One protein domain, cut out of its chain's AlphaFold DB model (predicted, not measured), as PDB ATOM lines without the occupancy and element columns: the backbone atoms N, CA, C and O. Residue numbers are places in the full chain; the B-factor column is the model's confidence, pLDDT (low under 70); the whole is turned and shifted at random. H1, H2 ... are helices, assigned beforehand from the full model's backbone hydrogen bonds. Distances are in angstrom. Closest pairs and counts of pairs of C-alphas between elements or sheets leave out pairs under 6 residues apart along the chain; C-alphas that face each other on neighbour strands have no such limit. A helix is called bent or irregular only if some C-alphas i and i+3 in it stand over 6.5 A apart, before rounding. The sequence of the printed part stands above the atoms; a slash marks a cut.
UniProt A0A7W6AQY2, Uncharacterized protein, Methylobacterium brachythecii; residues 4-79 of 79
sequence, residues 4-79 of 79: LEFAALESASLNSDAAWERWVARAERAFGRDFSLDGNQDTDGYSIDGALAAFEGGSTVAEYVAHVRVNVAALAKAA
ATOM      1  N   LEU A   4       2.504 -90.170  12.308       62.28
ATOM      2  CA  LEU A   4       3.468 -90.570  11.278       62.28
ATOM      3  C   LEU A   4       3.707 -89.492  10.207       62.28
ATOM      4  O   LEU A   4       4.824 -89.374   9.715       62.28
ATOM      5  N   GLU A   5       2.697 -88.688   9.865       58.81
ATOM      6  CA  GLU A   5       2.848 -87.570   8.919       58.81
ATOM      7  C   GLU A   5       3.672 -86.440   9.545       58.81
ATOM      8  O   GLU A   5       4.512 -85.842   8.881       58.81
ATOM      9  N   PHE A   6       3.480 -86.199  10.845       62.19
ATOM     10  CA  PHE A   6       4.275 -85.245  11.616       62.19
ATOM     11  C   PHE A   6       5.748 -85.679  11.710       62.19
ATOM     12  O   PHE A   6       6.633 -84.903  11.367       62.19
ATOM     13  N   ALA A   7       6.017 -86.945  12.049       60.28
ATOM     14  CA  ALA A   7       7.383 -87.475  12.109       60.28
ATOM     15  C   ALA A   7       8.099 -87.470  10.741       60.28
ATOM     16  O   ALA A   7       9.304 -87.232  10.668       60.28
ATOM     17  N   ALA A   8       7.370 -87.713   9.646       62.50
ATOM     18  CA  ALA A   8       7.922 -87.623   8.295       62.50
ATOM     19  C   ALA A   8       8.280 -86.177   7.910       62.50
ATOM     20  O   ALA A   8       9.322 -85.954   7.298       62.50
ATOM     21  N   LEU A   9       7.454 -85.201   8.303       58.41
ATOM     22  CA  LEU A   9       7.725 -83.777   8.095       58.41
ATOM     23  C   LEU A   9       8.913 -83.287   8.936       58.41
ATOM     24  O   LEU A   9       9.781 -82.610   8.394       58.41
ATOM     25  N   GLU A  10       9.005 -83.683  10.208       53.81
ATOM     26  CA  GLU A  10      10.147 -83.343  11.073       53.81
ATOM     27  C   GLU A  10      11.450 -84.010  10.606       53.81
ATOM     28  O   GLU A  10      12.517 -83.398  10.620       53.81
ATOM     29  N   SER A  11      11.387 -85.258  10.128       53.12
ATOM     30  CA  SER A  11      12.554 -85.917   9.534       53.12
ATOM     31  C   SER A  11      12.976 -85.240   8.226       53.12
ATOM     32  O   SER A  11      14.169 -85.062   7.989       53.12
ATOM     33  N   ALA A  12      12.026 -84.820   7.388       55.44
ATOM     34  CA  ALA A  12      12.313 -84.089   6.158       55.44
ATOM     35  C   ALA A  12      12.932 -82.705   6.427       55.44
ATOM     36  O   ALA A  12      13.882 -82.344   5.735       55.44
ATOM     37  N   SER A  13      12.474 -81.976   7.454       53.81
ATOM     38  CA  SER A  13      13.066 -80.687   7.845       53.81
ATOM     39  C   SER A  13      14.461 -80.836   8.456       53.81
ATOM     40  O   SER A  13      15.323 -80.001   8.219       53.81
ATOM     41  N   LEU A  14      14.734 -81.933   9.172       52.84
ATOM     42  CA  LEU A  14      16.084 -82.250   9.658       52.84
ATOM     43  C   LEU A  14      17.063 -82.607   8.524       52.84
ATOM     44  O   LEU A  14      18.275 -82.576   8.725       52.84
ATOM     45  N   ASN A  15      16.575 -82.977   7.337       56.00
ATOM     46  CA  ASN A  15      17.422 -83.478   6.253       56.00
ATOM     47  C   ASN A  15      17.983 -82.383   5.334       56.00
ATOM     48  O   ASN A  15      19.076 -82.585   4.797       56.00
ATOM     49  N   SER A  16      17.273 -81.264   5.142       54.34
ATOM     50  CA  SER A  16      17.726 -80.149   4.294       54.34
ATOM     51  C   SER A  16      18.870 -79.376   4.940       54.34
ATOM     52  O   SER A  16      19.923 -79.217   4.319       54.34
ATOM     53  N   ASP A  17      18.718 -79.012   6.214       60.56
ATOM     54  CA  ASP A  17      19.752 -78.300   6.972       60.56
ATOM     55  C   ASP A  17      20.989 -79.191   7.126       60.56
ATOM     56  O   ASP A  17      22.117 -78.780   6.857       60.56
ATOM     57  N   ALA A  18      20.773 -80.487   7.369       77.12
ATOM     58  CA  ALA A  18      21.862 -81.449   7.422       77.12
ATOM     59  C   ALA A  18      22.550 -81.672   6.058       77.12
ATOM     60  O   ALA A  18      23.701 -82.110   6.021       77.12
ATOM     61  N   ALA A  19      21.886 -81.429   4.920       87.19
ATOM     62  CA  ALA A  19      22.519 -81.532   3.603       87.19
ATOM     63  C   ALA A  19      23.462 -80.354   3.342       87.19
ATOM     64  O   ALA A  19      24.599 -80.591   2.924       87.19
ATOM     65  N   TRP A  20      23.015 -79.135   3.652       91.06
ATOM     66  CA  TRP A  20      23.836 -77.928   3.597       91.06
ATOM     67  C   TRP A  20      25.046 -78.037   4.531       91.06
ATOM     68  O   TRP A  20      26.182 -77.944   4.072       91.06
ATOM     69  N   GLU A  21      24.836 -78.372   5.806       90.12
ATOM     70  CA  GLU A  21      25.919 -78.519   6.789       90.12
ATOM     71  C   GLU A  21      26.962 -79.559   6.359       90.12
ATOM     72  O   GLU A  21      28.171 -79.330   6.444       90.12
ATOM     73  N   ARG A  22      26.516 -80.714   5.838       91.12
ATOM     74  CA  ARG A  22      27.430 -81.741   5.312       91.12
ATOM     75  C   ARG A  22      28.192 -81.258   4.085       91.12
ATOM     76  O   ARG A  22      29.329 -81.689   3.885       91.12
ATOM     77  N   TRP A  23      27.568 -80.447   3.238       93.94
ATOM     78  CA  TRP A  23      28.210 -79.890   2.055       93.94
ATOM     79  C   TRP A  23      29.280 -78.869   2.458       93.94
ATOM     80  O   TRP A  23      30.431 -79.031   2.051       93.94
ATOM     81  N   VAL A  24      28.950 -77.926   3.349       93.88
ATOM     82  CA  VAL A  24      29.876 -76.928   3.921       93.88
ATOM     83  C   VAL A  24      31.072 -77.610   4.567       93.88
ATOM     84  O   VAL A  24      32.209 -77.374   4.164       93.88
ATOM     85  N   ALA A  25      30.828 -78.556   5.477       91.50
ATOM     86  CA  ALA A  25      31.897 -79.258   6.180       91.50
ATOM     87  C   ALA A  25      32.826 -80.034   5.229       91.50
ATOM     88  O   ALA A  25      34.007 -80.229   5.519       91.50
ATOM     89  N   ARG A  26      32.311 -80.517   4.090       93.75
ATOM     90  CA  ARG A  26      33.130 -81.161   3.052       93.75
ATOM     91  C   ARG A  26      33.919 -80.141   2.237       93.75
ATOM     92  O   ARG A  26      35.076 -80.421   1.928       93.75
ATOM     93  N   ALA A  27      33.314 -79.007   1.894       94.31
ATOM     94  CA  ALA A  27      33.968 -77.930   1.164       94.31
ATOM     95  C   ALA A  27      35.122 -77.325   1.970       94.31
ATOM     96  O   ALA A  27      36.243 -77.307   1.474       94.31
ATOM     97  N   GLU A  28      34.901 -76.962   3.234       94.75
ATOM     98  CA  GLU A  28      35.947 -76.443   4.129       94.75
ATOM     99  C   GLU A  28      37.120 -77.420   4.257       94.75
ATOM    100  O   GLU A  28      38.270 -77.073   3.982       94.75
ATOM    101  N   ARG A  29      36.825 -78.698   4.527       93.31
ATOM    102  CA  ARG A  29      37.850 -79.754   4.602       93.31
ATOM    103  C   ARG A  29      38.651 -79.936   3.314       93.31
ATOM    104  O   ARG A  29      39.790 -80.393   3.391       93.31
ATOM    105  N   ALA A  30      38.079 -79.634   2.148       94.31
ATOM    106  CA  ALA A  30      38.780 -79.737   0.868       94.31
ATOM    107  C   ALA A  30      39.826 -78.622   0.669       94.31
ATOM    108  O   ALA A  30      40.751 -78.792  -0.132       94.31
ATOM    109  N   PHE A  31      39.708 -77.510   1.401       89.56
ATOM    110  CA  PHE A  31      40.713 -76.446   1.446       89.56
ATOM    111  C   PHE A  31      41.719 -76.638   2.584       89.56
ATOM    112  O   PHE A  31      42.904 -76.367   2.400       89.56
ATOM    113  N   GLY A  32      41.279 -77.146   3.736       89.69
ATOM    114  CA  GLY A  32      42.147 -77.420   4.878       89.69
ATOM    115  C   GLY A  32      41.366 -77.542   6.182       89.69
ATOM    116  O   GLY A  32      40.166 -77.308   6.224       89.69
ATOM    117  N   ARG A  33      42.041 -77.922   7.274       78.56
ATOM    118  CA  ARG A  33      41.389 -78.024   8.597       78.56
ATOM    119  C   ARG A  33      40.959 -76.673   9.170       78.56
ATOM    120  O   ARG A  33      40.012 -76.653   9.944       78.56
ATOM    121  N   ASP A  34      41.643 -75.602   8.783       85.56
ATOM    122  CA  ASP A  34      41.467 -74.257   9.344       85.56
ATOM    123  C   ASP A  34      40.773 -73.294   8.366       85.56
ATOM    124  O   ASP A  34      40.748 -72.086   8.586       85.56
ATOM    125  N   PHE A  35      40.246 -73.813   7.254       88.44
ATOM    126  CA  PHE A  35      39.557 -73.003   6.259       88.44
ATOM    127  C   PHE A  35      38.091 -72.811   6.657       88.44
ATOM    128  O   PHE A  35      37.392 -73.792   6.899       88.44
ATOM    129  N   SER A  36      37.639 -71.559   6.679       92.62
ATOM    130  CA  SER A  36      36.241 -71.175   6.888       92.62
ATOM    131  C   SER A  36      35.683 -70.593   5.597       92.62
ATOM    132  O   SER A  36      36.364 -69.798   4.948       92.62
ATOM    133  N   LEU A  37      34.449 -70.952   5.240       90.69
ATOM    134  CA  LEU A  37      33.755 -70.353   4.092       90.69
ATOM    135  C   LEU A  37      33.245 -68.930   4.347       90.69
ATOM    136  O   LEU A  37      32.809 -68.274   3.405       90.69
ATOM    137  N   ASP A  38      33.350 -68.428   5.575       90.31
ATOM    138  CA  ASP A  38      32.956 -67.071   5.984       90.31
ATOM    139  C   ASP A  38      33.957 -65.982   5.531       90.31
ATOM    140  O   ASP A  38      34.375 -65.119   6.299       90.31
ATOM    141  N   GLY A  39      34.420 -66.075   4.283       91.88
ATOM    142  CA  GLY A  39      35.268 -65.071   3.643       91.88
ATOM    143  C   GLY A  39      34.466 -63.916   3.044       91.88
ATOM    144  O   GLY A  39      33.233 -63.938   2.980       91.88
ATOM    145  N   ASN A  40      35.180 -62.906   2.553       94.00
ATOM    146  CA  ASN A  40      34.607 -61.825   1.764       94.00
ATOM    147  C   ASN A  40      34.804 -62.098   0.266       94.00
ATOM    148  O   ASN A  40      35.928 -62.238  -0.209       94.00
ATOM    149  N   GLN A  41      33.715 -62.094  -0.503       92.38
ATOM    150  CA  GLN A  41      33.744 -62.413  -1.931       92.38
ATOM    151  C   GLN A  41      34.672 -61.497  -2.750       92.38
ATOM    152  O   GLN A  41      35.297 -61.976  -3.699       92.38
ATOM    153  N   ASP A  42      34.776 -60.219  -2.381       91.31
ATOM    154  CA  ASP A  42      35.570 -59.214  -3.098       91.31
ATOM    155  C   ASP A  42      37.063 -59.285  -2.746       91.31
ATOM    156  O   ASP A  42      37.913 -58.951  -3.572       91.31
ATOM    157  N   THR A  43      37.389 -59.732  -1.531       91.88
ATOM    158  CA  THR A  43      38.770 -59.769  -1.020       91.88
ATOM    159  C   THR A  43      39.396 -61.157  -1.134       91.88
ATOM    160  O   THR A  43      40.543 -61.291  -1.555       91.88
ATOM    161  N   ASP A  44      38.634 -62.192  -0.785       92.44
ATOM    162  CA  ASP A  44      39.098 -63.575  -0.669       92.44
ATOM    163  C   ASP A  44      38.668 -64.434  -1.868       92.44
ATOM    164  O   ASP A  44      39.195 -65.522  -2.084       92.44
ATOM    165  N   GLY A  45      37.712 -63.969  -2.682       93.50
ATOM    166  CA  GLY A  45      37.219 -64.701  -3.854       93.50
ATOM    167  C   GLY A  45      36.197 -65.796  -3.529       93.50
ATOM    168  O   GLY A  45      35.753 -66.510  -4.440       93.50
ATOM    169  N   TYR A  46      35.790 -65.899  -2.265       95.12
ATOM    170  CA  TYR A  46      34.728 -66.764  -1.760       95.12
ATOM    171  C   TYR A  46      33.990 -66.096  -0.592       95.12
ATOM    172  O   TYR A  46      34.537 -65.229   0.083       95.12
ATOM    173  N   SER A  47      32.755 -66.522  -0.344       96.12
ATOM    174  CA  SER A  47      31.972 -66.160   0.840       96.12
ATOM    175  C   SER A  47      30.953 -67.249   1.162       96.12
ATOM    176  O   SER A  47      30.687 -68.128   0.329       96.12
ATOM    177  N   ILE A  48      30.343 -67.169   2.348       94.62
ATOM    178  CA  ILE A  48      29.300 -68.108   2.765       94.62
ATOM    179  C   ILE A  48      28.048 -67.972   1.888       94.62
ATOM    180  O   ILE A  48      27.451 -68.978   1.515       94.62
ATOM    181  N   ASP A  49      27.724 -66.751   1.454       94.50
ATOM    182  CA  ASP A  49      26.633 -66.492   0.510       94.50
ATOM    183  C   ASP A  49      26.927 -67.107  -0.865       94.50
ATOM    184  O   ASP A  49      26.064 -67.736  -1.476       94.50
ATOM    185  N   GLY A  50      28.173 -66.991  -1.341       95.25
ATOM    186  CA  GLY A  50      28.608 -67.628  -2.584       95.25
ATOM    187  C   GLY A  50      28.594 -69.158  -2.497       95.25
ATOM    188  O   GLY A  50      28.251 -69.837  -3.466       95.25
ATOM    189  N   ALA A  51      28.928 -69.711  -1.330       95.62
ATOM    190  CA  ALA A  51      28.833 -71.141  -1.053       95.62
ATOM    191  C   ALA A  51      27.374 -71.625  -1.052       95.62
ATOM    192  O   ALA A  51      27.076 -72.659  -1.653       95.62
ATOM    193  N   LEU A  52      26.465 -70.862  -0.434       94.88
ATOM    194  CA  LEU A  52      25.036 -71.168  -0.412       94.88
ATOM    195  C   LEU A  52      24.446 -71.141  -1.825       94.88
ATOM    196  O   LEU A  52      23.808 -72.108  -2.236       94.88
ATOM    197  N   ALA A  53      24.748 -70.103  -2.610       96.12
ATOM    198  CA  ALA A  53      24.299 -70.007  -3.997       96.12
ATOM    199  C   ALA A  53      24.806 -71.181  -4.857       96.12
ATOM    200  O   ALA A  53      24.067 -71.722  -5.682       96.12
ATOM    201  N   ALA A  54      26.053 -71.619  -4.650       96.25
ATOM    202  CA  ALA A  54      26.599 -72.782  -5.344       96.25
ATOM    203  C   ALA A  54      25.878 -74.081  -4.950       96.25
ATOM    204  O   ALA A  54      25.567 -74.892  -5.826       96.25
ATOM    205  N   PHE A  55      25.591 -74.268  -3.659       95.06
ATOM    206  CA  PHE A  55      24.846 -75.417  -3.147       95.06
ATOM    207  C   PHE A  55      23.415 -75.470  -3.698       95.06
ATOM    208  O   PHE A  55      23.006 -76.502  -4.230       95.06
ATOM    209  N   GLU A  56      22.679 -74.358  -3.640       94.62
ATOM    210  CA  GLU A  56      21.315 -74.252  -4.176       94.62
ATOM    211  C   GLU A  56      21.275 -74.427  -5.701       94.62
ATOM    212  O   GLU A  56      20.337 -75.017  -6.239       94.62
ATOM    213  N   GLY A  57      22.330 -73.993  -6.399       95.38
ATOM    214  CA  GLY A  57      22.533 -74.241  -7.828       95.38
ATOM    215  C   GLY A  57      22.898 -75.689  -8.182       95.38
ATOM    216  O   GLY A  57      23.053 -76.001  -9.361       95.38
ATOM    217  N   GLY A  58      23.046 -76.576  -7.192       95.25
ATOM    218  CA  GLY A  58      23.377 -77.988  -7.391       95.25
ATOM    219  C   GLY A  58      24.863 -78.271  -7.623       95.25
ATOM    220  O   GLY A  58      25.205 -79.371  -8.055       95.25
ATOM    221  N   SER A  59      25.748 -77.313  -7.332       96.62
ATOM    222  CA  SER A  59      27.193 -77.507  -7.489       96.62
ATOM    223  C   SER A  59      27.706 -78.575  -6.529       96.62
ATOM    224  O   SER A  59      27.412 -78.594  -5.327       96.62
ATOM    225  N   THR A  60      28.553 -79.456  -7.041       96.00
ATOM    226  CA  THR A  60      29.319 -80.364  -6.195       96.00
ATOM    227  C   THR A  60      30.403 -79.599  -5.436       96.00
ATOM    228  O   THR A  60      30.884 -78.546  -5.859       96.00
ATOM    229  N   VAL A  61      30.858 -80.172  -4.319       95.50
ATOM    230  CA  VAL A  61      31.988 -79.625  -3.550       95.50
ATOM    231  C   VAL A  61      33.235 -79.455  -4.427       95.50
ATOM    232  O   VAL A  61      33.951 -78.469  -4.293       95.50
ATOM    233  N   ALA A  62      33.499 -80.392  -5.342       96.00
ATOM    234  CA  ALA A  62      34.673 -80.332  -6.209       96.00
ATOM    235  C   ALA A  62      34.610 -79.154  -7.195       96.00
ATOM    236  O   ALA A  62      35.609 -78.456  -7.373       96.00
ATOM    237  N   GLU A  63      33.444 -78.915  -7.800       97.50
ATOM    238  CA  GLU A  63      33.223 -77.783  -8.709       97.50
ATOM    239  C   GLU A  63      33.370 -76.452  -7.976       97.50
ATOM    240  O   GLU A  63      34.096 -75.570  -8.436       97.50
ATOM    241  N   TYR A  64      32.763 -76.337  -6.793       97.00
ATOM    242  CA  TYR A  64      32.886 -75.139  -5.972       97.00
ATOM    243  C   TYR A  64      34.340 -74.863  -5.566       97.00
ATOM    244  O   TYR A  64      34.838 -73.753  -5.740       97.00
ATOM    245  N   VAL A  65      35.065 -75.882  -5.093       95.75
ATOM    246  CA  VAL A  65      36.478 -75.745  -4.704       95.75
ATOM    247  C   VAL A  65      37.343 -75.297  -5.881       95.75
ATOM    248  O   VAL A  65      38.217 -74.443  -5.716       95.75
ATOM    249  N   ALA A  66      37.111 -75.848  -7.074       96.62
ATOM    250  CA  ALA A  66      37.816 -75.423  -8.278       96.62
ATOM    251  C   ALA A  66      37.525 -73.952  -8.614       96.62
ATOM    252  O   ALA A  66      38.458 -73.200  -8.898       96.62
ATOM    253  N   HIS A  67      36.263 -73.530  -8.518       95.44
ATOM    254  CA  HIS A  67      35.852 -72.148  -8.757       95.44
ATOM    255  C   HIS A  67      36.510 -71.164  -7.777       95.44
ATOM    256  O   HIS A  67      37.123 -70.188  -8.208       95.44
ATOM    257  N   VAL A  68      36.492 -71.456  -6.471       95.44
ATOM    258  CA  VAL A  68      37.161 -70.615  -5.461       95.44
ATOM    259  C   VAL A  68      38.656 -70.483  -5.746       95.44
ATOM    260  O   VAL A  68      39.191 -69.379  -5.708       95.44
ATOM    261  N   ARG A  69      39.345 -71.579  -6.090       94.56
ATOM    262  CA  ARG A  69      40.783 -71.530  -6.418       94.56
ATOM    263  C   ARG A  69      41.079 -70.612  -7.606       94.56
ATOM    264  O   ARG A  69      42.105 -69.936  -7.599       94.56
ATOM    265  N   VAL A  70      40.198 -70.578  -8.608       95.62
ATOM    266  CA  VAL A  70      40.317 -69.662  -9.753       95.62
ATOM    267  C   VAL A  70      40.113 -68.210  -9.315       95.62
ATOM    268  O   VAL A  70      40.921 -67.359  -9.681       95.62
ATOM    269  N   ASN A  71      39.095 -67.931  -8.498       93.25
ATOM    270  CA  ASN A  71      38.806 -66.576  -8.020       93.25
ATOM    271  C   ASN A  71      39.935 -66.011  -7.155       93.25
ATOM    272  O   ASN A  71      40.404 -64.903  -7.410       93.25
ATOM    273  N   VAL A  72      40.424 -66.799  -6.193       92.00
ATOM    274  CA  VAL A  72      41.573 -66.440  -5.347       92.00
ATOM    275  C   VAL A  72      42.786 -66.093  -6.216       92.00
ATOM    276  O   VAL A  72      43.434 -65.069  -6.012       92.00
ATOM    277  N   ALA A  73      43.083 -66.917  -7.226       91.88
ATOM    278  CA  ALA A  73      44.202 -66.671  -8.132       91.88
ATOM    279  C   ALA A  73      44.008 -65.408  -8.992       91.88
ATOM    280  O   ALA A  73      44.979 -64.702  -9.275       91.88
ATOM    281  N   ALA A  74      42.775 -65.110  -9.410       91.69
ATOM    282  CA  ALA A  74      42.456 -63.908 -10.174       91.69
ATOM    283  C   ALA A  74      42.633 -62.632  -9.336       91.69
ATOM    284  O   ALA A  74      43.248 -61.680  -9.817       91.69
ATOM    285  N   LEU A  75      42.165 -62.636  -8.084       90.62
ATOM    286  CA  LEU A  75      42.337 -61.517  -7.152       90.62
ATOM    287  C   LEU A  75      43.812 -61.287  -6.809       90.62
ATOM    288  O   LEU A  75      44.285 -60.155  -6.872       90.62
ATOM    289  N   ALA A  76      44.576 -62.356  -6.570       85.94
ATOM    290  CA  ALA A  76      46.014 -62.262  -6.315       85.94
ATOM    291  C   ALA A  76      46.811 -61.656  -7.486       85.94
ATOM    292  O   ALA A  76      47.879 -61.093  -7.271       85.94
ATOM    293  N   LYS A  77      46.319 -61.769  -8.728       82.44
ATOM    294  CA  LYS A  77      46.939 -61.149  -9.912       82.44
ATOM    295  C   LYS A  77      46.560 -59.670 -10.082       82.44
ATOM    296  O   LYS A  77      47.248 -58.954 -10.807       82.44
ATOM    297  N   ALA A  78      45.443 -59.245  -9.499       75.19
ATOM    298  CA  ALA A  78      44.921 -57.886  -9.623       75.19
ATOM    299  C   ALA A  78      45.458 -56.921  -8.548       75.19
ATOM    300  O   ALA A  78      45.315 -55.710  -8.720       75.19
ATOM    301  N   ALA A  79      46.047 -57.455  -7.473       68.38
ATOM    302  CA  ALA A  79      46.720 -56.719  -6.400       68.38
ATOM    303  C   ALA A  79      48.179 -56.382  -6.755       68.38
ATOM    304  O   ALA A  79      48.635 -55.290  -6.346       68.38
TER     305      ALA A  79
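AT A GLANCE: This is residues 4 to 79 of the 79 residues of an uncharacterized protein of Methylobacterium brachythecii (UniProt A0A7W6AQY2). One long helix, H1, has its first part, residues 4 to 18, sticking out as a free arm, while its later part joins a small body made with the short helix H2, the helix H3 and a long loop. H2 packs steeply on H1 near residues 20 to 24, H3 starts beside the last residues of H1, and the loop of residues 32 to 47 folds back from the end of H1 to the start of H2. The printed part has 76 residues with three named helices in the order H1, H2, H3 and no named strand, and its class is all helix. The whole is loose, with a radius of gyration of the C-alphas of 15.2 A, and spans 57 by 23 by 18 A, the arm adding to the length.

IN THESE COORDINATES: H1 is residues 4 to 31, 41.0 A from C-alpha 4 at (3.468, -90.570, 11.278) to C-alpha 31 at (40.713, -76.446, 1.446). It is neither bent nor irregular, but only just: C-alphas 14 and 17 are 6.0 A apart. H2 is residues 48 to 56. H3 is residues 61 to 78, 26.0 A long, ending with C-alpha 78 at (44.921, -57.886, -9.623).

HOW THE PARTS SIT: H1 touches H2 with residues 20 to 24 alone; the closest C-alphas, of Trp 20 and Phe 55, are 7.3 A apart. The two run opposite ways at a steep tilt of 57 degrees. Residues 23 to 31 of H1 touch residues 61 to 65 of H3, the closest C-alphas being those of Ala 27 and Val 61, 5.4 A apart. These two run the same way at a steep tilt of 41 degrees. H2 and H3 are close but not clearly touching, with the C-alphas of Ala 54 and Tyr 64 closest at 6.7 A. In H2 and H3 every O i to N i+4 pair is within hydrogen-bond range; in H1, 21 of 24 are.

THE WHOLE: The farthest C-alphas, of Leu 4 and Ala 79, are 57.7 A apart. The printed part has no cut. The link from H1 to H2 is long; that from H2 to H3 is tight. The mean pLDDT of the printed part is 85.6, with residues 4 to 17 and residue 79 under 70.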